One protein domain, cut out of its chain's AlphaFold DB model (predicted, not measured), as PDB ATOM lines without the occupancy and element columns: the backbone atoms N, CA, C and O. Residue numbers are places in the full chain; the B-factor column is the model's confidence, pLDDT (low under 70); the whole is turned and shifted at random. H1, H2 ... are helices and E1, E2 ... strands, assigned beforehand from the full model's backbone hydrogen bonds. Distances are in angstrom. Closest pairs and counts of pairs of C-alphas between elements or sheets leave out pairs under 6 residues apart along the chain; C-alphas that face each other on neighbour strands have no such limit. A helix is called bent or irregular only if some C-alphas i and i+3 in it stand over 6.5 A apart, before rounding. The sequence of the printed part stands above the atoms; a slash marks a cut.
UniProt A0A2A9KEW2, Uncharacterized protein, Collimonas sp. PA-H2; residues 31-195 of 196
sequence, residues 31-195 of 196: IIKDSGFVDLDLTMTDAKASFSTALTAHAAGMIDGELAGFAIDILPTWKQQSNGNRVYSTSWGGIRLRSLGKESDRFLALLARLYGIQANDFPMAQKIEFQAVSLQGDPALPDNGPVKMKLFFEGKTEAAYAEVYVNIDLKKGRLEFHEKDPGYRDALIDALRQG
ATOM      1  N   ILE A  31     -31.132  43.530 -12.069       98.19
ATOM      2  CA  ILE A  31     -31.758  44.779 -11.626       98.19
ATOM      3  C   ILE A  31     -33.056  44.955 -12.404       98.19
ATOM      4  O   ILE A  31     -33.038  45.146 -13.622       98.19
ATOM      5  N   ILE A  32     -34.178  44.923 -11.699       98.25
ATOM      6  CA  ILE A  32     -35.512  45.053 -12.279       98.25
ATOM      7  C   ILE A  32     -36.091  46.383 -11.804       98.25
ATOM      8  O   ILE A  32     -36.073  46.697 -10.616       98.25
ATOM      9  N   LYS A  33     -36.563  47.200 -12.747       97.31
ATOM     10  CA  LYS A  33     -37.205  48.484 -12.459       97.31
ATOM     11  C   LYS A  33     -38.598  48.479 -13.053       97.31
ATOM     12  O   LYS A  33     -38.734  48.408 -14.273       97.31
ATOM     13  N   ASP A  34     -39.607  48.596 -12.205       94.12
ATOM     14  CA  ASP A  34     -41.002  48.657 -12.632       94.12
ATOM     15  C   ASP A  34     -41.745  49.702 -11.810       94.12
ATOM     16  O   ASP A  34     -41.668  49.710 -10.589       94.12
ATOM     17  N   SER A  35     -42.457  50.606 -12.484       92.38
ATOM     18  CA  SER A  35     -43.370  51.562 -11.844       92.38
ATOM     19  C   SER A  35     -42.749  52.370 -10.688       92.38
ATOM     20  O   SER A  35     -43.430  52.753  -9.742       92.38
ATOM     21  N   GLY A  36     -41.443  52.644 -10.779       90.94
ATOM     22  CA  GLY A  36     -40.678  53.374  -9.765       90.94
ATOM     23  C   GLY A  36     -40.054  52.506  -8.669       90.94
ATOM     24  O   GLY A  36     -39.250  53.046  -7.916       90.94
ATOM     25  N   PHE A  37     -40.360  51.210  -8.614       96.56
ATOM     26  CA  PHE A  37     -39.754  50.230  -7.714       96.56
ATOM     27  C   PHE A  37     -38.437  49.689  -8.280       96.56
ATOM     28  O   PHE A  37     -38.250  49.644  -9.502       96.56
ATOM     29  N   VAL A  38     -37.527  49.290  -7.395       98.06
ATOM     30  CA  VAL A  38     -36.244  48.671  -7.739       98.06
ATOM     31  C   VAL A  38     -36.083  47.348  -7.001       98.06
ATOM     32  O   VAL A  38     -35.987  47.309  -5.779       98.06
ATOM     33  N   ASP A  39     -35.934  46.285  -7.776       98.44
ATOM     34  CA  ASP A  39     -35.751  44.927  -7.289       98.44
ATOM     35  C   ASP A  39     -34.380  44.398  -7.716       98.44
ATOM     36  O   ASP A  39     -33.912  44.659  -8.831       98.44
ATOM     37  N   LEU A  40     -33.722  43.667  -6.815       98.69
ATOM     38  CA  LEU A  40     -32.419  43.058  -7.051       98.69
ATOM     39  C   LEU A  40     -32.495  41.557  -6.796       98.69
ATOM     40  O   LEU A  40     -32.763  41.130  -5.673       98.69
ATOM     41  N   ASP A  41     -32.173  40.759  -7.809       98.44
ATOM     42  CA  ASP A  41     -32.041  39.314  -7.647       98.44
ATOM     43  C   ASP A  41     -30.573  38.898  -7.682       98.44
ATOM     44  O   ASP A  41     -29.829  39.227  -8.610       98.44
ATOM     45  N   LEU A  42     -30.176  38.131  -6.672       98.38
ATOM     46  CA  LEU A  42     -28.825  37.637  -6.470       98.38
ATOM     47  C   LEU A  42     -28.788  36.110  -6.588       98.38
ATOM     48  O   LEU A  42     -29.751  35.403  -6.265       98.38
ATOM     49  N   THR A  43     -27.634  35.595  -7.005       97.50
ATOM     50  CA  THR A  43     -27.351  34.159  -6.983       97.50
ATOM     51  C   THR A  43     -26.929  33.756  -5.578       97.50
ATOM     52  O   THR A  43     -26.045  34.365  -4.983       97.50
ATOM     53  N   MET A  44     -27.527  32.705  -5.037       95.81
ATOM     54  CA  MET A  44     -27.093  32.113  -3.781       95.81
ATOM     55  C   MET A  44     -25.858  31.239  -4.030       95.81
ATOM     56  O   MET A  44     -25.926  30.247  -4.752       95.81
ATOM     57  N   THR A  45     -24.725  31.628  -3.451       93.62
ATOM     58  CA  THR A  45     -23.406  31.020  -3.690       93.62
ATOM     59  C   THR A  45     -23.019  29.996  -2.627       93.62
ATOM     60  O   THR A  45     -22.209  29.110  -2.890       93.62
ATOM     61  N   ASP A  46     -23.613  30.091  -1.439       92.81
ATOM     62  CA  ASP A  46     -23.498  29.117  -0.353       92.81
ATOM     63  C   ASP A  46     -24.801  29.102   0.452       92.81
ATOM     64  O   ASP A  46     -25.461  30.133   0.595       92.81
ATOM     65  N   ALA A  47     -25.169  27.939   0.984       92.38
ATOM     66  CA  ALA A  47     -26.358  27.757   1.809       92.38
ATOM     67  C   ALA A  47     -26.148  26.594   2.778       92.38
ATOM     68  O   ALA A  47     -25.855  25.470   2.366       92.38
ATOM     69  N   LYS A  48     -26.283  26.859   4.078       91.44
ATOM     70  CA  LYS A  48     -26.066  25.878   5.146       91.44
ATOM     71  C   LYS A  48     -27.094  26.059   6.249       91.44
ATOM     72  O   LYS A  48     -27.255  27.155   6.775       91.44
ATOM     73  N   ALA A  49     -27.752  24.977   6.641       83.00
ATOM     74  CA  ALA A  49     -28.545  24.938   7.864       83.00
ATOM     75  C   ALA A  49     -27.651  24.603   9.070       83.00
ATOM     76  O   ALA A  49     -26.636  23.913   8.937       83.00
ATOM     77  N   SER A  50     -28.029  25.068  10.260       73.88
ATOM     78  CA  SER A  50     -27.375  24.690  11.515       73.88
ATOM     79  C   SER A  50     -28.393  24.540  12.650       73.88
ATOM     80  O   SER A  50     -29.547  24.930  12.528       73.88
ATOM     81  N   PHE A  51     -27.974  24.013  13.802       68.31
ATOM     82  CA  PHE A  51     -28.854  23.969  14.978       68.31
ATOM     83  C   PHE A  51     -29.226  25.367  15.504       68.31
ATOM     84  O   PHE A  51     -30.272  25.532  16.124       68.31
ATOM     85  N   SER A  52     -28.372  26.371  15.275       74.25
ATOM     86  CA  SER A  52     -28.564  27.746  15.756       74.25
ATOM     87  C   SER A  52     -29.197  28.686  14.728       74.25
ATOM     88  O   SER A  52     -29.580  29.798  15.087       74.25
ATOM     89  N   THR A  53     -29.291  28.271  13.463       77.81
ATOM     90  CA  THR A  53     -29.858  29.043  12.347       77.81
ATOM     91  C   THR A  53     -30.596  28.098  11.410       77.81
ATOM     92  O   THR A  53     -30.011  27.132  10.927       77.81
ATOM     93  N   ALA A  54     -31.867  28.383  11.122       81.25
ATOM     94  CA  ALA A  54     -32.646  27.567  10.188       81.25
ATOM     95  C   ALA A  54     -31.994  27.546   8.794       81.25
ATOM     96  O   ALA A  54     -32.003  26.527   8.111       81.25
ATOM     97  N   LEU A  55     -31.364  28.659   8.409       91.62
ATOM     98  CA  LEU A  55     -30.547  28.784   7.211       91.62
ATOM     99  C   LEU A  55     -29.537  29.913   7.400       91.62
ATOM    100  O   LEU A  55     -29.883  30.970   7.919       91.62
ATOM    101  N   THR A  56     -28.324  29.707   6.914       95.25
ATOM    102  CA  THR A  56     -27.362  30.752   6.579       95.25
ATOM    103  C   THR A  56     -27.079  30.643   5.089       95.25
ATOM    104  O   THR A  56     -26.638  29.593   4.628       95.25
ATOM    105  N   ALA A  57     -27.329  31.711   4.339       95.62
ATOM    106  CA  ALA A  57     -27.059  31.770   2.909       95.62
ATOM    107  C   ALA A  57     -26.191  32.980   2.568       95.62
ATOM    108  O   ALA A  57     -26.338  34.044   3.166       95.62
ATOM    109  N   HIS A  58     -25.287  32.813   1.610       97.25
ATOM    110  CA  HIS A  58     -24.555  33.910   0.984       97.25
ATOM    111  C   HIS A  58     -25.163  34.136  -0.393       97.25
ATOM    112  O   HIS A  58     -25.302  33.188  -1.167       97.25
ATOM    113  N   ALA A  59     -25.548  35.373  -0.689       97.62
ATOM    114  CA  ALA A  59     -26.107  35.737  -1.978       97.62
ATOM    115  C   ALA A  59     -25.296  36.867  -2.595       97.62
ATOM    116  O   ALA A  59     -25.060  37.885  -1.947       97.62
ATOM    117  N   ALA A  60     -24.885  36.668  -3.843       98.00
ATOM    118  CA  ALA A  60     -24.014  37.571  -4.567       98.00
ATOM    119  C   ALA A  60     -24.364  37.615  -6.056       98.00
ATOM    120  O   ALA A  60     -24.972  36.700  -6.617       98.00
ATOM    121  N   GLY A  61     -23.922  38.679  -6.707       97.62
ATOM    122  CA  GLY A  61     -23.844  38.770  -8.153       97.62
ATOM    123  C   GLY A  61     -22.737  39.727  -8.569       97.62
ATOM    124  O   GLY A  61     -22.153  40.430  -7.741       97.62
ATOM    125  N   MET A  62     -22.434  39.738  -9.859       97.25
ATOM    126  CA  MET A  62     -21.431  40.637 -10.419       97.25
ATOM    127  C   MET A  62     -22.023  42.030 -10.685       97.25
ATOM    128  O   MET A  62     -23.165  42.168 -11.129       97.25
ATOM    129  N   ILE A  63     -21.225  43.066 -10.421       92.75
ATOM    130  CA  ILE A  63     -21.444  44.460 -10.821       92.75
ATOM    131  C   ILE A  63     -20.104  45.001 -11.301       92.75
ATOM    132  O   ILE A  63     -19.135  44.980 -10.547       92.75
ATOM    133  N   ASP A  64     -20.037  45.493 -12.537       89.81
ATOM    134  CA  ASP A  64     -18.826  46.117 -13.092       89.81
ATOM    135  C   ASP A  64     -17.559  45.236 -12.939       89.81
ATOM    136  O   ASP A  64     -16.443  45.727 -12.790       89.81
ATOM    137  N   GLY A  65     -17.729  43.906 -12.975       91.69
ATOM    138  CA  GLY A  65     -16.642  42.930 -12.827       91.69
ATOM    139  C   GLY A  65     -16.235  42.608 -11.384       91.69
ATOM    140  O   GLY A  65     -15.315  41.817 -11.184       91.69
ATOM    141  N   GLU A  66     -16.928  43.147 -10.380       94.12
ATOM    142  CA  GLU A  66     -16.702  42.852  -8.965       94.12
ATOM    143  C   GLU A  66     -17.923  42.186  -8.314       94.12
ATOM    144  O   GLU A  66     -19.066  42.448  -8.683       94.12
ATOM    145  N   LEU A  67     -17.686  41.331  -7.316       96.12
ATOM    146  CA  LEU A  67     -18.762  40.719  -6.536       96.12
ATOM    147  C   LEU A  67     -19.402  41.731  -5.585       96.12
ATOM    148  O   LEU A  67     -18.709  42.441  -4.845       96.12
ATOM    149  N   ALA A  68     -20.729  41.723  -5.569       97.69
ATOM    150  CA  ALA A  68     -21.558  42.441  -4.622       97.69
ATOM    151  C   ALA A  68     -22.636  41.513  -4.058       97.69
ATOM    152  O   ALA A  68     -23.272  40.759  -4.796       97.69
ATOM    153  N   GLY A  69     -22.844  41.566  -2.749       98.06
ATOM    154  CA  GLY A  69     -23.658  40.578  -2.055       98.06
ATOM    155  C   GLY A  69     -23.601  40.696  -0.540       98.06
ATOM    156  O   GLY A  69     -22.933  41.562   0.020       98.06
ATOM    157  N   PHE A  70     -24.329  39.833   0.149       98.56
ATOM    158  CA  PHE A  70     -24.379  39.792   1.607       98.56
ATOM    159  C   PHE A  70     -24.748  38.390   2.085       98.56
ATOM    160  O   PHE A  70     -25.206  37.539   1.318       98.56
ATOM    161  N   ALA A  71     -24.568  38.147   3.382       98.19
ATOM    162  CA  ALA A  71     -25.086  36.946   4.015       98.19
ATOM    163  C   ALA A  71     -26.419  37.222   4.715       98.19
ATOM    164  O   ALA A  71     -26.606  38.273   5.329       98.19
ATOM    165  N   ILE A  72     -27.322  36.247   4.663       98.00
ATOM    166  CA  ILE A  72     -28.587  36.234   5.392       98.00
ATOM    167  C   ILE A  72     -28.632  35.021   6.319       98.00
ATOM    168  O   ILE A  72     -28.315  33.904   5.912       98.00
ATOM    169  N   ASP A  73     -29.057  35.239   7.559       97.00
ATOM    170  CA  ASP A  73     -29.401  34.180   8.500       97.00
ATOM    171  C   ASP A  73     -30.906  34.223   8.795       97.00
ATOM    172  O   ASP A  73     -31.439  35.244   9.245       97.00
ATOM    173  N   ILE A  74     -31.583  33.091   8.604       95.62
ATOM    174  CA  ILE A  74     -32.927  32.857   9.130       95.62
ATOM    175  C   ILE A  74     -32.792  32.327  10.560       95.62
ATOM    176  O   ILE A  74     -32.293  31.221  10.789       95.62
ATOM    177  N   LEU A  75     -33.219  33.123  11.544       93.69
ATOM    178  CA  LEU A  75     -33.078  32.771  12.958       93.69
ATOM    179  C   LEU A  75     -34.141  31.741  13.381       93.69
ATOM    180  O   LEU A  75     -35.253  31.772  12.862       93.69
ATOM    181  N   PRO A  76     -33.870  30.860  14.362       87.88
ATOM    182  CA  PRO A  76     -34.801  29.818  14.810       87.88
ATOM    183  C   PRO A  76     -35.886  30.372  15.757       87.88
ATOM    184  O   PRO A  76     -36.221  29.770  16.775       87.88
ATOM    185  N   THR A  77     -36.407  31.564  15.467       90.62
ATOM    186  CA  THR A  77     -37.365  32.294  16.315       90.62
ATOM    187  C   THR A  77     -38.777  32.329  15.733       90.62
ATOM    188  O   THR A  77     -39.657  32.955  16.323       90.62
ATOM    189  N   TRP A  78     -39.002  31.650  14.603       92.50
ATOM    190  CA  TRP A  78     -40.269  31.663  13.881       92.50
ATOM    191  C   TRP A  78     -41.388  30.988  14.665       92.50
ATOM    192  O   TRP A  78     -41.301  29.817  15.033       92.50
ATOM    193  N   LYS A  79     -42.460  31.739  14.913       90.06
ATOM    194  CA  LYS A  79     -43.657  31.267  15.605       90.06
ATOM    195  C   LYS A  79     -44.889  31.609  14.795       90.06
ATOM    196  O   LYS A  79     -45.055  32.742  14.342       90.06
ATOM    197  N   GLN A  80     -45.771  30.631  14.661       86.50
ATOM    198  CA  GLN A  80     -47.081  30.823  14.066       86.50
ATOM    199  C   GLN A  80     -47.911  31.743  14.967       86.50
ATOM    200  O   GLN A  80     -48.052  31.501  16.166       86.50
ATOM    201  N   GLN A  81     -48.467  32.799  14.389       79.88
ATOM    202  CA  GLN A  81     -49.412  33.681  15.056       79.88
ATOM    203  C   GLN A  81     -50.774  33.550  14.376       79.88
ATOM    204  O   GLN A  81     -50.901  33.631  13.151       79.88
ATOM    205  N   SER A  82     -51.800  33.295  15.190       66.75
ATOM    206  CA  SER A  82     -53.186  33.291  14.732       66.75
ATOM    207  C   SER A  82     -53.666  34.733  14.604       66.75
ATOM    208  O   SER A  82     -53.722  35.462  15.594       66.75
ATOM    209  N   ASN A  83     -54.052  35.139  13.397       58.72
ATOM    210  CA  ASN A  83     -54.682  36.435  13.153       58.72
ATOM    211  C   ASN A  83     -56.207  36.336  13.337       58.72
ATOM    212  O   ASN A  83     -56.979  36.600  12.410       58.72
ATOM    213  N   GLY A  84     -56.651  35.923  14.530       63.09
ATOM    214  CA  GLY A  84     -58.073  35.812  14.875       63.09
ATOM    215  C   GLY A  84     -58.855  34.881  13.936       63.09
ATOM    216  O   GLY A  84     -58.463  33.742  13.717       63.09
ATOM    217  N   ASN A  85     -59.964  35.370  13.363       53.12
ATOM    218  CA  ASN A  85     -60.882  34.609  12.495       53.12
ATOM    219  C   ASN A  85     -60.362  34.336  11.062       53.12
ATOM    220  O   ASN A  85     -61.134  33.914  10.199       53.12
ATOM    221  N   ARG A  86     -59.089  34.617  10.756       55.88
ATOM    222  CA  ARG A  86     -58.525  34.375   9.418       55.88
ATOM    223  C   ARG A  86     -57.991  32.945   9.305       55.88
ATOM    224  O   ARG A  86     -57.259  32.478  10.164       55.88
ATOM    225  N   VAL A  87     -58.319  32.289   8.189       56.53
ATOM    226  CA  VAL A  87     -57.937  30.897   7.866       56.53
ATOM    227  C   VAL A  87     -56.423  30.729   7.652       56.53
ATOM    228  O   VAL A  87     -55.907  29.619   7.733       56.53
ATOM    229  N   TYR A  88     -55.690  31.823   7.421       57.12
ATOM    230  CA  TYR A  88     -54.243  31.800   7.222       57.12
ATOM    231  C   TYR A  88     -53.513  32.257   8.478       57.12
ATOM    232  O   TYR A  88     -53.716  33.370   8.967       57.12
ATOM    233  N   SER A  89     -52.619  31.409   8.965       65.75
ATOM    234  CA  SER A  89     -51.664  31.776   9.997       65.75
ATOM    235  C   SER A  89     -50.416  32.397   9.385       65.75
ATOM    236  O   SER A  89     -49.815  31.809   8.486       65.75
ATOM    237  N   THR A  90     -49.993  33.542   9.906       82.12
ATOM    238  CA  THR A  90     -48.698  34.139   9.569       82.12
ATOM    239  C   THR A  90     -47.657  33.697  10.585       82.12
ATOM    240  O   THR A  90     -47.925  33.743  11.785       82.12
ATOM    241  N   SER A  91     -46.471  33.307  10.131       91.06
ATOM    242  CA  SER A  91     -45.338  33.047  11.023       91.06
ATOM    243  C   SER A  91     -44.480  34.296  11.146       91.06
ATOM    244  O   SER A  91     -44.213  34.951  10.141       91.06
ATOM    245  N   TRP A  92     -44.040  34.605  12.363       95.12
ATOM    246  CA  TRP A  92     -43.178  35.746  12.667       95.12
ATOM    247  C   TRP A  92     -41.883  35.289  13.308       95.12
ATOM    248  O   TRP A  92     -41.915  34.427  14.183       95.12
ATOM    249  N   GLY A  93     -40.766  35.883  12.908       95.62
ATOM    250  CA  GLY A  93     -39.441  35.536  13.406       95.62
ATOM    251  C   GLY A  93     -38.423  36.635  13.143       95.62
ATOM    252  O   GLY A  93     -38.777  37.766  12.814       95.62
ATOM    253  N   GLY A  94     -37.153  36.297  13.333       96.12
ATOM    254  CA  GLY A  94     -36.031  37.200  13.121       96.12
ATOM    255  C   GLY A  94     -35.226  36.814  11.888       96.12
ATOM    256  O   GLY A  94     -34.960  35.633  11.650       96.12
ATOM    257  N   ILE A  95     -34.800  37.825  11.144       97.62
ATOM    258  CA  ILE A  95     -33.806  37.713  10.081       97.62
ATOM    259  C   ILE A  95     -32.592  38.542  10.473       97.62
ATOM    260  O   ILE A  95     -32.718  39.601  11.085       97.62
ATOM    261  N   ARG A  96     -31.406  38.069  10.103       97.56
ATOM    262  CA  ARG A  96     -30.174  38.837  10.235       97.56
ATOM    263  C   ARG A  96     -29.481  38.945   8.890       97.56
ATOM    264  O   ARG A  96     -29.209  37.925   8.268       97.56
ATOM    265  N   LEU A  97     -29.138  40.159   8.485       98.25
ATOM    266  CA  LEU A  97     -28.182  40.392   7.409       98.25
ATOM    267  C   LEU A  97     -26.790  40.595   8.006       98.25
ATOM    268  O   LEU A  97     -26.648  41.206   9.069       98.25
ATOM    269  N   ARG A  98     -25.763  40.069   7.343       97.81
ATOM    270  CA  ARG A  98     -24.361  40.215   7.737       97.81
ATOM    271  C   ARG A  98     -23.524  40.695   6.564       97.81
ATOM    272  O   ARG A  98     -23.661  40.189   5.450       97.81
ATOM    273  N   SER A  99     -22.626  41.628   6.858       98.19
ATOM    274  CA  SER A  99     -21.639  42.096   5.890       98.19
ATOM    275  C   SER A  99     -20.581  41.020   5.634       98.19
ATOM    276  O   SER A  99     -20.118  40.339   6.551       98.19
ATOM    277  N   LEU A 100     -20.183  40.902   4.371       97.62
ATOM    278  CA  LEU A 100     -19.040  40.130   3.884       97.62
ATOM    279  C   LEU A 100     -17.830  41.051   3.608       97.62
ATOM    280  O   LEU A 100     -16.897  40.691   2.891       97.62
ATOM    281  N   GLY A 101     -17.837  42.266   4.167       97.00
ATOM    282  CA  GLY A 101     -16.854  43.312   3.899       97.00
ATOM    283  C   GLY A 101     -17.140  44.015   2.575       97.00
ATOM    284  O   GLY A 101     -18.283  44.368   2.293       97.00
ATOM    285  N   LYS A 102     -16.113  44.171   1.731       96.25
ATOM    286  CA  LYS A 102     -16.201  44.954   0.484       96.25
ATOM    287  C   LYS A 102     -17.304  44.488  -0.469       96.25
ATOM    288  O   LYS A 102     -17.832  45.290  -1.228       96.25
ATOM    289  N   GLU A 103     -17.629  43.198  -0.470       96.75
ATOM    290  CA  GLU A 103     -18.745  42.659  -1.257       96.75
ATOM    291  C   GLU A 103     -20.083  43.297  -0.840       96.75
ATOM    292  O   GLU A 103     -20.865  43.743  -1.677       96.75
ATOM    293  N   SER A 104     -20.312  43.427   0.463       98.19
ATOM    294  CA  SER A 104     -21.521  44.043   1.011       98.19
ATOM    295  C   SER A 104     -21.515  45.558   0.920       98.19
ATOM    296  O   SER A 104     -22.559  46.153   0.661       98.19
ATOM    297  N   ASP A 105     -20.344  46.181   1.023       97.31
ATOM    298  CA  ASP A 105     -20.197  47.618   0.784       97.31
ATOM    299  C   ASP A 105     -20.590  47.974  -0.661       97.31
ATOM    300  O   ASP A 105     -21.321  48.937  -0.890       97.31
ATOM    301  N   ARG A 106     -20.194  47.149  -1.644       96.62
ATOM    302  CA  ARG A 106     -20.604  47.321  -3.049       96.62
ATOM    303  C   ARG A 106     -22.095  47.095  -3.261       96.62
ATOM    304  O   ARG A 106     -22.703  47.834  -4.031       96.62
ATOM    305  N   PHE A 107     -22.690  46.109  -2.588       97.69
ATOM    306  CA  PHE A 107     -24.139  45.905  -2.644       97.69
ATOM    307  C   PHE A 107     -24.893  47.132  -2.119       97.69
ATOM    308  O   PHE A 107     -25.794  47.637  -2.789       97.69
ATOM    309  N   LEU A 108     -24.482  47.664  -0.964       97.50
ATOM    310  CA  LEU A 108     -25.077  48.867  -0.387       97.50
ATOM    311  C   LEU A 108     -24.899  50.087  -1.305       97.50
ATOM    312  O   LEU A 108     -25.851  50.837  -1.525       97.50
ATOM    313  N   ALA A 109     -23.711  50.255  -1.893       95.94
ATOM    314  CA  ALA A 109     -23.434  51.326  -2.847       95.94
ATOM    315  C   ALA A 109     -24.294  51.211  -4.119       95.94
ATOM    316  O   ALA A 109     -24.824  52.219  -4.595       95.94
ATOM    317  N   LEU A 110     -24.488  49.995  -4.649       96.12
ATOM    318  CA  LEU A 110     -25.410  49.757  -5.761       96.12
ATOM    319  C   LEU A 110     -26.826  50.186  -5.385       96.12
ATOM    320  O   LEU A 110     -27.454  50.920  -6.147       96.12
ATOM    321  N   LEU A 111     -27.319  49.733  -4.233       97.31
ATOM    322  CA  LEU A 111     -28.679  50.008  -3.789       97.31
ATOM    323  C   LEU A 111     -28.920  51.517  -3.651       97.31
ATOM    324  O   LEU A 111     -29.867  52.044  -4.230       97.31
ATOM    325  N   ALA A 112     -28.007  52.231  -2.988       96.69
ATOM    326  CA  ALA A 112     -28.079  53.683  -2.846       96.69
ATOM    327  C   ALA A 112     -28.077  54.399  -4.205       96.69
ATOM    328  O   ALA A 112     -28.924  55.258  -4.457       96.69
ATOM    329  N   ARG A 113     -27.189  53.987  -5.125       95.31
ATOM    330  CA  ARG A 113     -27.134  54.517  -6.495       95.31
ATOM    331  C   ARG A 113     -28.460  54.320  -7.229       95.31
ATOM    332  O   ARG A 113     -28.919  55.235  -7.909       95.31
ATOM    333  N   LEU A 114     -29.081  53.146  -7.108       96.50
ATOM    334  CA  LEU A 114     -30.363  52.851  -7.752       96.50
ATOM    335  C   LEU A 114     -31.526  53.638  -7.138       96.50
ATOM    336  O   LEU A 114     -32.449  54.011  -7.863       96.50
ATOM    337  N   TYR A 115     -31.452  53.928  -5.842       96.56
ATOM    338  CA  TYR A 115     -32.409  54.757  -5.112       96.56
ATOM    339  C   TYR A 115     -32.212  56.264  -5.317       96.56
ATOM    340  O   TYR A 115     -33.064  57.044  -4.896       96.56
ATOM    341  N   GLY A 116     -31.134  56.685  -5.990       95.12
ATOM    342  CA  GLY A 116     -30.801  58.101  -6.173       95.12
ATOM    343  C   GLY A 116     -30.263  58.765  -4.903       95.12
ATOM    344  O   GLY A 116     -30.230  59.990  -4.819       95.12
ATOM    345  N   ILE A 117     -29.843  57.965  -3.923       93.62
ATOM    346  CA  ILE A 117     -29.263  58.427  -2.668       93.62
ATOM    347  C   ILE A 117     -27.760  58.551  -2.869       93.62
ATOM    348  O   ILE A 117     -27.091  57.620  -3.327       93.62
ATOM    349  N   GLN A 118     -27.212  59.706  -2.504       83.38
ATOM    350  CA  GLN A 118     -25.774  59.908  -2.507       83.38
ATOM    351  C   GLN A 118     -25.156  59.106  -1.355       83.38
ATOM    352  O   GLN A 118     -25.009  59.598  -0.237       83.38
ATOM    353  N   ALA A 119     -24.801  57.852  -1.623       66.75
ATOM    354  CA  ALA A 119     -23.933  57.109  -0.730       66.75
ATOM    355  C   ALA A 119     -22.537  57.730  -0.806       66.75
ATOM    356  O   ALA A 119     -21.871  57.664  -1.837       66.75
ATOM    357  N   ASN A 120     -22.087  58.335   0.291       65.56
ATOM    358  CA  ASN A 120     -20.647  58.416   0.517       65.56
ATOM    359  C   ASN A 120     -20.155  56.980   0.787       65.56
ATOM    360  O   ASN A 120     -20.971  56.167   1.220       65.56
ATOM    361  N   ASP A 121     -18.877  56.677   0.539       70.00
ATOM    362  CA  ASP A 121     -18.240  55.341   0.626       70.00
ATOM    363  C   ASP A 121     -18.282  54.692   2.035       70.00
ATOM    364  O   ASP A 121     -17.258  54.338   2.625       70.00
ATOM    365  N   PHE A 122     -19.462  54.570   2.635       79.31
ATOM    366  CA  PHE A 122     -19.671  54.021   3.959       79.31
ATOM    367  C   PHE A 122     -19.905  52.512   3.868       79.31
ATOM    368  O   PHE A 122     -20.694  52.065   3.031       79.31
ATOM    369  N   PRO A 123     -19.265  51.730   4.750       94.94
ATOM    370  CA  PRO A 123     -19.418  50.288   4.745       94.94
ATOM    371  C   PRO A 123     -20.810  49.865   5.224       94.94
ATOM    372  O   PRO A 123     -21.428  50.534   6.058       94.94
ATOM    373  N   MET A 124     -21.273  48.711   4.744       97.69
ATOM    374  CA  MET A 124     -22.441  48.037   5.304       97.69
ATOM    375  C   MET A 124     -22.117  47.572   6.729       97.69
ATOM    376  O   MET A 124     -21.038  47.032   7.000       97.69
ATOM    377  N   ALA A 125     -23.061  47.759   7.651       97.19
ATOM    378  CA  ALA A 125     -22.915  47.316   9.027       97.19
ATOM    379  C   ALA A 125     -22.630  45.811   9.087       97.19
ATOM    380  O   ALA A 125     -23.170  45.011   8.322       97.19
ATOM    381  N   GLN A 126     -21.798  45.404  10.050       97.88
ATOM    382  CA  GLN A 126     -21.411  43.997  10.208       97.88
ATOM    383  C   GLN A 126     -22.612  43.074  10.430       97.88
ATOM    384  O   GLN A 126     -22.583  41.905  10.040       97.88
ATOM    385  N   LYS A 127     -23.667  43.603  11.047       97.25
ATOM    386  CA  LYS A 127     -24.871  42.875  11.407       97.25
ATOM    387  C   LYS A 127     -26.063  43.832  11.450       97.25
ATOM    388  O   LYS A 127     -25.973  44.891  12.066       97.25
ATOM    389  N   ILE A 128     -27.176  43.412  10.858       97.69
ATOM    390  CA  ILE A 128     -28.461  44.115  10.894       97.69
ATOM    391  C   ILE A 128     -29.552  43.094  11.200       97.69
ATOM    392  O   ILE A 128     -29.678  42.098  10.486       97.69
ATOM    393  N   GLU A 129     -30.314  43.303  12.267       97.25
ATOM    394  CA  GLU A 129     -31.445  42.449  12.628       97.25
ATOM    395  C   GLU A 129     -32.775  43.067  12.200       97.25
ATOM    396  O   GLU A 129     -33.014  44.261  12.365       97.25
ATOM    397  N   PHE A 130     -33.644  42.213  11.672       98.00
ATOM    398  CA  PHE A 130     -34.991  42.544  11.242       98.00
ATOM    399  C   PHE A 130     -35.973  41.629  11.963       98.00
ATOM    400  O   PHE A 130     -35.736  40.421  12.092       98.00
ATOM    401  N   GLN A 131     -37.114  42.180  12.362       97.44
ATOM    402  CA  GLN A 131     -38.301  41.358  12.551       97.44
ATOM    403  C   GLN A 131     -38.855  41.008  11.168       97.44
ATOM    404  O   GLN A 131     -38.728  41.785  10.228       97.44
ATOM    405  N   ALA A 132     -39.451  39.834  11.005       97.62
ATOM    406  CA  ALA A 132     -39.989  39.417   9.721       97.62
ATOM    407  C   ALA A 132     -41.289  38.634   9.875       97.62
ATOM    408  O   ALA A 132     -41.503  37.938  10.870       97.62
ATOM    409  N   VAL A 133     -42.130  38.727   8.848       96.50
ATOM    410  CA  VAL A 133     -43.329  37.902   8.680       96.50
ATOM    411  C   VAL A 133     -43.215  37.076   7.403       96.50
ATOM    412  O   VAL A 133     -42.778  37.578   6.365       96.50
ATOM    413  N   SER A 134     -43.625  35.810   7.473       95.56
ATOM    414  CA  SER A 134     -43.746  34.955   6.294       95.56
ATOM    415  C   SER A 134     -45.041  35.275   5.556       95.56
ATOM    416  O   SER A 134     -46.128  35.251   6.138       95.56
ATOM    417  N   LEU A 135     -44.913  35.561   4.264       94.88
ATOM    418  CA  LEU A 135     -46.021  35.756   3.333       94.88
ATOM    419  C   LEU A 135     -46.316  34.484   2.531       94.88
ATOM    420  O   LEU A 135     -47.433  34.296   2.054       94.88
ATOM    421  N   GLN A 136     -45.310  33.623   2.371       94.06
ATOM    422  CA  GLN A 136     -45.410  32.343   1.686       94.06
ATOM    423  C   GLN A 136     -44.292  31.421   2.173       94.06
ATOM    424  O   GLN A 136     -43.149  31.853   2.312       94.06
ATOM    425  N   GLY A 137     -44.613  30.139   2.351       92.00
ATOM    426  CA  GLY A 137     -43.651  29.139   2.805       92.00
ATOM    427  C   GLY A 137     -43.369  29.226   4.304       92.00
ATOM    428  O   GLY A 137     -43.869  30.106   5.010       92.00
ATOM    429  N   ASP A 138     -42.577  28.278   4.794       90.81
ATOM    430  CA  ASP A 138     -42.141  28.235   6.185       90.81
ATOM    431  C   ASP A 138     -40.640  28.560   6.261       90.81
ATOM    432  O   ASP A 138     -39.826  27.736   5.843       90.81
ATOM    433  N   PRO A 139     -40.247  29.734   6.786       92.50
ATOM    434  CA  PRO A 139     -38.842  30.090   6.961       92.50
ATOM    435  C   PRO A 139     -38.074  29.147   7.896       92.50
ATOM    436  O   PRO A 139     -36.852  29.081   7.808       92.50
ATOM    437  N   ALA A 140     -38.754  28.400   8.775       89.69
ATOM    438  CA  ALA A 140     -38.104  27.369   9.580       89.69
ATOM    439  C   ALA A 140     -37.721  26.126   8.753       89.69
ATOM    440  O   ALA A 140     -36.895  25.333   9.199       89.69
ATOM    441  N   LEU A 141     -38.309  25.958   7.562       89.69
ATOM    442  CA  LEU A 141     -38.120  24.815   6.665       89.69
ATOM    443  C   LEU A 141     -37.926  25.278   5.200       89.69
ATOM    444  O   LEU A 141     -38.719  24.908   4.326       89.69
ATOM    445  N   PRO A 142     -36.879  26.072   4.897       89.88
ATOM    446  CA  PRO A 142     -36.706  26.700   3.584       89.88
ATOM    447  C   PRO A 142     -36.416  25.702   2.446       89.88
ATOM    448  O   PRO A 142     -36.592  26.034   1.276       89.88
ATOM    449  N   ASP A 143     -36.044  24.457   2.758       91.00
ATOM    450  CA  ASP A 143     -35.861  23.383   1.766       91.00
ATOM    451  C   ASP A 143     -37.183  22.900   1.139       91.00
ATOM    452  O   ASP A 143     -37.203  22.343   0.033       91.00
ATOM    453  N   ASN A 144     -38.314  23.130   1.815       92.25
ATOM    454  CA  ASN A 144     -39.619  22.655   1.354       92.25
ATOM    455  C   ASN A 144     -40.141  23.435   0.139       92.25
ATOM    456  O   ASN A 144     -40.991  22.931  -0.601       92.25
ATOM    457  N   GLY A 145     -39.620  24.634  -0.117       93.25
ATOM    458  CA  GLY A 145     -39.987  25.442  -1.272       93.25
ATOM    459  C   GLY A 145     -39.670  26.922  -1.084       93.25
ATOM    460  O   GLY A 145     -39.044  27.296  -0.097       93.25
ATOM    461  N   PRO A 146     -40.119  27.774  -2.022       95.94
ATOM    462  CA  PRO A 146     -39.870  29.204  -1.950       95.94
ATOM    463  C   PRO A 146     -40.449  29.816  -0.678       95.94
ATOM    464  O   PRO A 146     -41.622  29.601  -0.349       95.94
ATOM    465  N   VAL A 147     -39.634  30.627  -0.014       95.69
ATOM    466  CA  VAL A 147     -40.008  31.397   1.167       95.69
ATOM    467  C   VAL A 147     -40.040  32.869   0.787       95.69
ATOM    468  O   VAL A 147     -39.048  33.394   0.287       95.69
ATOM    469  N   LYS A 148     -41.173  33.537   1.017       97.88
ATOM    470  CA  LYS A 148     -41.332  34.979   0.791       97.88
ATOM    471  C   LYS A 148     -41.569  35.680   2.108       97.88
ATOM    472  O   LYS A 148     -42.489  35.311   2.841       97.88
ATOM    473  N   MET A 149     -40.767  36.691   2.400       98.00
ATOM    474  CA  MET A 149     -40.796  37.382   3.682       98.00
ATOM    475  C   MET A 149     -40.903  38.879   3.480       98.00
ATOM    476  O   MET A 149     -40.344  39.445   2.543       98.00
ATOM    477  N   LYS A 150     -41.593  39.523   4.414       98.31
ATOM    478  CA  LYS A 150     -41.510  40.965   4.607       98.31
ATOM    479  C   LYS A 150     -40.704  41.220   5.870       98.31
ATOM    480  O   LYS A 150     -41.052  40.694   6.928       98.31
ATOM    481  N   LEU A 151     -39.625  41.976   5.729       98.50
ATOM    482  CA  LEU A 151     -38.732  42.368   6.807       98.50
ATOM    483  C   LEU A 151     -39.106  43.771   7.280       98.50
ATOM    484  O   LEU A 151     -39.482  44.626   6.480       98.50
ATOM    485  N   PHE A 152     -38.959  43.975   8.579       98.19
ATOM    486  CA  PHE A 152     -39.243  45.198   9.307       98.19
ATOM    487  C   PHE A 152     -37.993  45.582  10.090       98.19
ATOM    488  O   PHE A 152     -37.484  44.796  10.899       98.19
ATOM    489  N   PHE A 153     -37.496  46.784   9.838       97.62
ATOM    490  CA  PHE A 153     -36.478  47.416  10.655       97.62
ATOM    491  C   PHE A 153     -37.146  48.523  11.457       97.62
ATOM    492  O   PHE A 153     -37.593  49.506  10.880       97.62
ATOM    493  N   GLU A 154     -37.232  48.354  12.774       93.19
ATOM    494  CA  GLU A 154     -37.890  49.324  13.663       93.19
ATOM    495  C   GLU A 154     -37.026  50.573  13.904       93.19
ATOM    496  O   GLU A 154     -37.536  51.672  14.104       93.19
ATOM    497  N   GLY A 155     -35.699  50.413  13.894       89.25
ATOM    498  CA  GLY A 155     -34.768  51.471  14.273       89.25
ATOM    499  C   GLY A 155     -34.975  51.980  15.709       89.25
ATOM    500  O   GLY A 155     -35.600  51.337  16.550       89.25
ATOM    501  N   LYS A 156     -34.391  53.144  16.022       89.62
ATOM    502  CA  LYS A 156     -34.563  53.818  17.331       89.62
ATOM    503  C   LYS A 156     -35.665  54.878  17.319       89.62
ATOM    504  O   LYS A 156     -36.034  55.385  18.376       89.62
ATOM    505  N   THR A 157     -36.126  55.264  16.136       92.00
ATOM    506  CA  THR A 157     -37.106  56.328  15.904       92.00
ATOM    507  C   THR A 157     -38.053  55.891  14.796       92.00
ATOM    508  O   THR A 157     -37.668  55.110  13.933       92.00
ATOM    509  N   GLU A 158     -39.263  56.445  14.766       90.88
ATOM    510  CA  GLU A 158     -40.240  56.163  13.702       90.88
ATOM    511  C   GLU A 158     -39.700  56.510  12.303       90.88
ATOM    512  O   GLU A 158     -39.947  55.792  11.344       90.88
ATOM    513  N   ALA A 159     -38.878  57.559  12.191       93.31
ATOM    514  CA  ALA A 159     -38.228  57.936  10.934       93.31
ATOM    515  C   ALA A 159     -37.166  56.928  10.456       93.31
ATOM    516  O   ALA A 159     -36.792  56.949   9.288       93.31
ATOM    517  N   ALA A 160     -36.660  56.072  11.348       94.81
ATOM    518  CA  ALA A 160     -35.736  54.999  10.996       94.81
ATOM    519  C   ALA A 160     -36.466  53.719  10.565       94.81
ATOM    520  O   ALA A 160     -35.803  52.750  10.202       94.81
ATOM    521  N   TYR A 161     -37.803  53.702  10.606       97.50
ATOM    522  CA  TYR A 161     -38.583  52.545  10.205       97.50
ATOM    523  C   TYR A 161     -38.439  52.274   8.706       97.50
ATOM    524  O   TYR A 161     -38.644  53.164   7.876       97.50
ATOM    525  N   ALA A 162     -38.133  51.028   8.357       98.12
ATOM    526  CA  ALA A 162     -38.027  50.598   6.972       98.12
ATOM    527  C   ALA A 162     -38.582  49.191   6.771       98.12
ATOM    528  O   ALA A 162     -38.479  48.317   7.636       98.12
ATOM    529  N   GLU A 163     -39.112  48.953   5.575       98.50
ATOM    530  CA  GLU A 163     -39.587  47.644   5.149       98.50
ATOM    531  C   GLU A 163     -38.936  47.232   3.833       98.50
ATOM    532  O   GLU A 163     -38.705  48.055   2.947       98.50
ATOM    533  N   VAL A 164     -38.700  45.932   3.680       98.75
ATOM    534  CA  VAL A 164     -38.207  45.345   2.432       98.75
ATOM    535  C   VAL A 164     -38.744  43.927   2.274       98.75
ATOM    536  O   VAL A 164     -39.014  43.242   3.266       98.75
ATOM    537  N   TYR A 165     -38.926  43.473   1.040       98.75
ATOM    538  CA  TYR A 165     -39.234  42.078   0.764       98.75
ATOM    539  C   TYR A 165     -37.949  41.291   0.524       98.75
ATOM    540  O   TYR A 165     -37.078  41.720  -0.230       98.75
ATOM    541  N   VAL A 166     -37.845  40.120   1.154       98.62
ATOM    542  CA  VAL A 166     -36.769  39.166   0.878       98.62
ATOM    543  C   VAL A 166     -37.367  37.803   0.582       98.62
ATOM    544  O   VAL A 166     -38.085  37.243   1.415       98.62
ATOM    545  N   ASN A 167     -37.047  37.255  -0.590       98.44
ATOM    546  CA  ASN A 167     -37.485  35.921  -0.987       98.44
ATOM    547  C   ASN A 167     -36.284  35.000  -1.197       98.44
ATOM    548  O   ASN A 167     -35.241  35.422  -1.688       98.44
ATOM    549  N   ILE A 168     -36.437  33.731  -0.830       97.25
ATOM    550  CA  ILE A 168     -35.406  32.701  -0.968       97.25
ATOM    551  C   ILE A 168     -36.014  31.499  -1.684       97.25
ATOM    552  O   ILE A 168     -37.061  30.987  -1.284       97.25
ATOM    553  N   ASP A 169     -35.338  31.026  -2.727       96.88
ATOM    554  CA  ASP A 169     -35.641  29.769  -3.411       96.88
ATOM    555  C   ASP A 169     -34.351  28.950  -3.526       96.88
ATOM    556  O   ASP A 169     -33.532  29.159  -4.426       96.88
ATOM    557  N   LEU A 170     -34.166  28.013  -2.586       94.88
ATOM    558  CA  LEU A 170     -32.958  27.188  -2.514       94.88
ATOM    559  C   LEU A 170     -32.794  26.298  -3.750       94.88
ATOM    560  O   LEU A 170     -31.680  26.106  -4.227       94.88
ATOM    561  N   LYS A 171     -33.902  25.806  -4.318       93.56
ATOM    562  CA  LYS A 171     -33.880  24.936  -5.505       93.56
ATOM    563  C   LYS A 171     -33.433  25.692  -6.749       93.56
ATOM    564  O   LYS A 171     -32.815  25.098  -7.628       93.56
ATOM    565  N   LYS A 172     -33.746  26.987  -6.827       95.00
ATOM    566  CA  LYS A 172     -33.285  27.866  -7.908       95.00
ATOM    567  C   LYS A 172     -31.969  28.574  -7.603       95.00
ATOM    568  O   LYS A 172     -31.470  29.267  -8.482       95.00
ATOM    569  N   GLY A 173     -31.426  28.433  -6.394       95.62
ATOM    570  CA  GLY A 173     -30.224  29.152  -5.986       95.62
ATOM    571  C   GLY A 173     -30.410  30.669  -6.026       95.62
ATOM    572  O   GLY A 173     -29.505  31.367  -6.472       95.62
ATOM    573  N   ARG A 174     -31.583  31.186  -5.632       96.94
ATOM    574  CA  ARG A 174     -31.905  32.621  -5.733       96.94
ATOM    575  C   ARG A 174     -32.262  33.239  -4.390       96.94
ATOM    576  O   ARG A 174     -33.027  32.660  -3.616       96.94
ATOM    577  N   LEU A 175     -31.748  34.448  -4.184       98.38
ATOM    578  CA  LEU A 175     -32.215  35.392  -3.178       98.38
ATOM    579  C   LEU A 175     -32.694  36.657  -3.884       98.38
ATOM    580  O   LEU A 175     -32.001  37.201  -4.737       98.38
ATOM    581  N   GLU A 176     -33.870  37.125  -3.510       98.69
ATOM    582  CA  GLU A 176     -34.523  38.300  -4.076       98.69
ATOM    583  C   GLU A 176     -34.604  39.377  -2.992       98.69
ATOM    584  O   GLU A 176     -35.119  39.101  -1.908       98.69
ATOM    585  N   PHE A 177     -34.086  40.574  -3.259       98.75
ATOM    586  CA  PHE A 177     -34.172  41.751  -2.397       98.75
ATOM    587  C   PHE A 177     -35.025  42.799  -3.111       98.75
ATOM    588  O   PHE A 177     -34.560  43.474  -4.032       98.75
ATOM    589  N   HIS A 178     -36.298  42.872  -2.735       98.75
ATOM    590  CA  HIS A 178     -37.325  43.602  -3.476       98.75
ATOM    591  C   HIS A 178     -37.841  44.793  -2.683       98.75
ATOM    592  O   HIS A 178     -38.148  44.693  -1.489       98.75
ATOM    593  N   GLU A 179     -37.943  45.934  -3.352       98.56
ATOM    594  CA  GLU A 179     -38.362  47.175  -2.725       98.56
ATOM    595  C   GLU A 179     -39.834  47.104  -2.315       98.56
ATOM    596  O   GLU A 179     -40.724  46.769  -3.095       98.56
ATOM    597  N   LYS A 180     -40.116  47.455  -1.057       97.75
ATOM    598  CA  LYS A 180     -41.493  47.518  -0.566       97.75
ATOM    599  C   LYS A 180     -42.180  48.828  -0.937       97.75
ATOM    600  O   LYS A 180     -43.373  48.817  -1.252       97.75
ATOM    601  N   ASP A 181     -41.473  49.940  -0.768       97.50
ATOM    602  CA  ASP A 181     -41.988  51.294  -0.955       97.50
ATOM    603  C   ASP A 181     -40.820  52.286  -1.134       97.50
ATOM    604  O   ASP A 181     -39.909  52.282  -0.298       97.50
ATOM    605  N   PRO A 182     -40.848  53.165  -2.156       97.69
ATOM    606  CA  PRO A 182     -39.846  54.215  -2.331       97.69
ATOM    607  C   PRO A 182     -39.681  55.153  -1.128       97.69
ATOM    608  O   PRO A 182     -38.604  55.717  -0.935       97.69
ATOM    609  N   GLY A 183     -40.715  55.314  -0.296       97.44
ATOM    610  CA  GLY A 183     -40.661  56.111   0.928       97.44
ATOM    611  C   GLY A 183     -39.729  55.546   2.005       97.44
ATOM    612  O   GLY A 183     -39.329  56.289   2.897       97.44
ATOM    613  N   TYR A 184     -39.338  54.268   1.920       97.88
ATOM    614  CA  TYR A 184     -38.415  53.641   2.873       97.88
ATOM    615  C   TYR A 184     -36.947  53.678   2.439       97.88
ATOM    616  O   TYR A 184     -36.100  53.206   3.192       97.88
ATOM    617  N   ARG A 185     -36.609  54.220   1.260       97.56
ATOM    618  CA  ARG A 185     -35.243  54.154   0.703       97.56
ATOM    619  C   ARG A 185     -34.182  54.720   1.640       97.56
ATOM    620  O   ARG A 185     -33.208  54.027   1.925       97.56
ATOM    621  N   ASP A 186     -34.386  55.940   2.138       96.25
ATOM    622  CA  ASP A 186     -33.428  56.600   3.032       96.25
ATOM    623  C   ASP A 186     -33.252  55.804   4.330       96.25
ATOM    624  O   ASP A 186     -32.133  55.447   4.698       96.25
ATOM    625  N   ALA A 187     -34.367  55.435   4.969       97.06
ATOM    626  CA  ALA A 187     -34.364  54.657   6.204       97.06
ATOM    627  C   ALA A 187     -33.719  53.271   6.024       97.06
ATOM    628  O   ALA A 187     -32.969  52.823   6.888       97.06
ATOM    629  N   LEU A 188     -33.951  52.604   4.889       97.62
ATOM    630  CA  LEU A 188     -33.368  51.298   4.582       97.62
ATOM    631  C   LEU A 188     -31.855  51.391   4.350       97.62
ATOM    632  O   LEU A 188     -31.111  50.570   4.883       97.62
ATOM    633  N   ILE A 189     -31.381  52.388   3.595       97.00
ATOM    634  CA  ILE A 189     -29.940  52.625   3.420       97.00
ATOM    635  C   ILE A 189     -29.281  52.923   4.770       97.00
ATOM    636  O   ILE A 189     -28.229  52.357   5.081       97.00
ATOM    637  N   ASP A 190     -29.908  53.752   5.605       95.44
ATOM    638  CA  ASP A 190     -29.394  54.045   6.940       95.44
ATOM    639  C   ASP A 190     -29.387  52.819   7.858       95.44
ATOM    640  O   ASP A 190     -28.397  52.600   8.560       95.44
ATOM    641  N   ALA A 191     -30.425  51.983   7.813       96.06
ATOM    642  CA  ALA A 191     -30.484  50.725   8.553       96.06
ATOM    643  C   ALA A 191     -29.327  49.791   8.168       96.06
ATOM    644  O   ALA A 191     -28.633  49.261   9.039       96.06
ATOM    645  N   LEU A 192     -29.067  49.633   6.866       96.94
ATOM    646  CA  LEU A 192     -27.978  48.797   6.355       96.94
ATOM    647  C   LEU A 192     -26.590  49.350   6.706       96.94
ATOM    648  O   LEU A 192     -25.645  48.577   6.854       96.94
ATOM    649  N   ARG A 193     -26.456  50.669   6.875       95.00
ATOM    650  CA  ARG A 193     -25.201  51.335   7.252       95.00
ATOM    651  C   ARG A 193     -24.925  51.301   8.753       95.00
ATOM    652  O   ARG A 193     -23.781  51.134   9.166       95.00
ATOM    653  N   GLN A 194     -25.950  51.515   9.573       90.94
ATOM    654  CA  GLN A 194     -25.804  51.658  11.025       90.94
ATOM    655  C   GLN A 194     -25.900  50.313  11.748       90.94
ATOM    656  O   GLN A 194     -25.230  50.112  12.761       90.94
ATOM    657  N   GLY A 195     -26.695  49.390  11.207       87.00
ATOM    658  CA  GLY A 195     -27.003  48.119  11.843       87.00
ATOM    659  C   GLY A 195     -27.821  48.265  13.121       87.00
ATOM    660  O   GLY A 195     -28.442  49.297  13.382       87.00
TER     661      GLY A 195
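What this domain is: This is residues 31 to 195 of the 196 residues of an uncharacterized protein of Collimonas sp. PA-H2 (UniProt A0A2A9KEW2). A small closed barrel of eight strands makes the core, and two helices, H1 and H2, lie side by side outside it, covering one end. E1 pairs onto E2 outside the ring, and at one end of the longest axis lies the turn between E5 and E6, residues 82 to 89. The printed part has 165 residues, in the order E1 E2 E3 E4 E5 E6 H1 E7 E8 E9 E10 H2; the ring runs E2 E3 E4 E6 E7 E8 E9 E10 and back to E2, all antiparallel. The class is mixed, helices and strands; the whole is compact, with a radius of gyration of the C-alphas of 15.3 A and spans of 46 by 34 by 30 A.

Where its parts are: Find C-alpha 31 at (-31.758, 44.779, -11.626), where E1, residues 31 to 34, begins. E2, residues 37 to 48, is the longest strand at 30.8 A and bends by 71 degrees at residue 45. Next come E3, residues 55 to 63, 25.6 A; E4, residues 66 to 74, 26.3 A; E5, residues 79 to 81; and E6, residues 90 to 98, 25.2 A. H1, residues 102 to 115, starts at C-alpha 102 (-16.201, 44.954, 0.484) and runs 19.8 A. Then read E7, residues 127 to 136, which bends by 59 degrees at residue 131; E8, residues 147 to 153; E9, residues 162 to 169; and E10, residues 174 to 179. H2, residues 182 to 194, ends at C-alpha 194 (-25.804, 51.658, 11.025) and is irregular, with C-alphas 183 and 186 7.5 A apart.

How they stand to each other: E1 to E4 form one meander, each strand the antiparallel neighbour of the one before, and E7 to E10 another. Look at N 40 and O 177, 2.9 A apart, where E10 and E2 close the ring. E4 and E6 are neighbours through N 73 and O 96, 2.8 A. The hairpin of E5 and E6 has N 79 and O 92 at 2.8 A. H1 is on the barrel, outside it, at a height over the sheet of 7.6 A; its closest C-alphas to E4 are those of Glu 103 and Ala 68, 4.4 A. H2 is also on it, over E9 and across the strands, at 64 degrees to E9 on the local plane. H1 and H2 touch at a shallow tilt of 22 degrees, opposite ways, closest at the C-alphas of Tyr 115 and Arg 185, 6.5 A. Every O i to N i+4 pair is within hydrogen-bond range in H1, and 7 of 9 in H2.

The domain as a whole: The C-alphas of Gly 65 and Asn 85 are the two farthest apart, 51.6 A. The printed part has no cut, and the link from H1 to E7 is long, with 11 residues. Mean pLDDT of the printed part is 92.3; look for values under 70 at residue 51, residues 82 to 89 and residues 119 to 120.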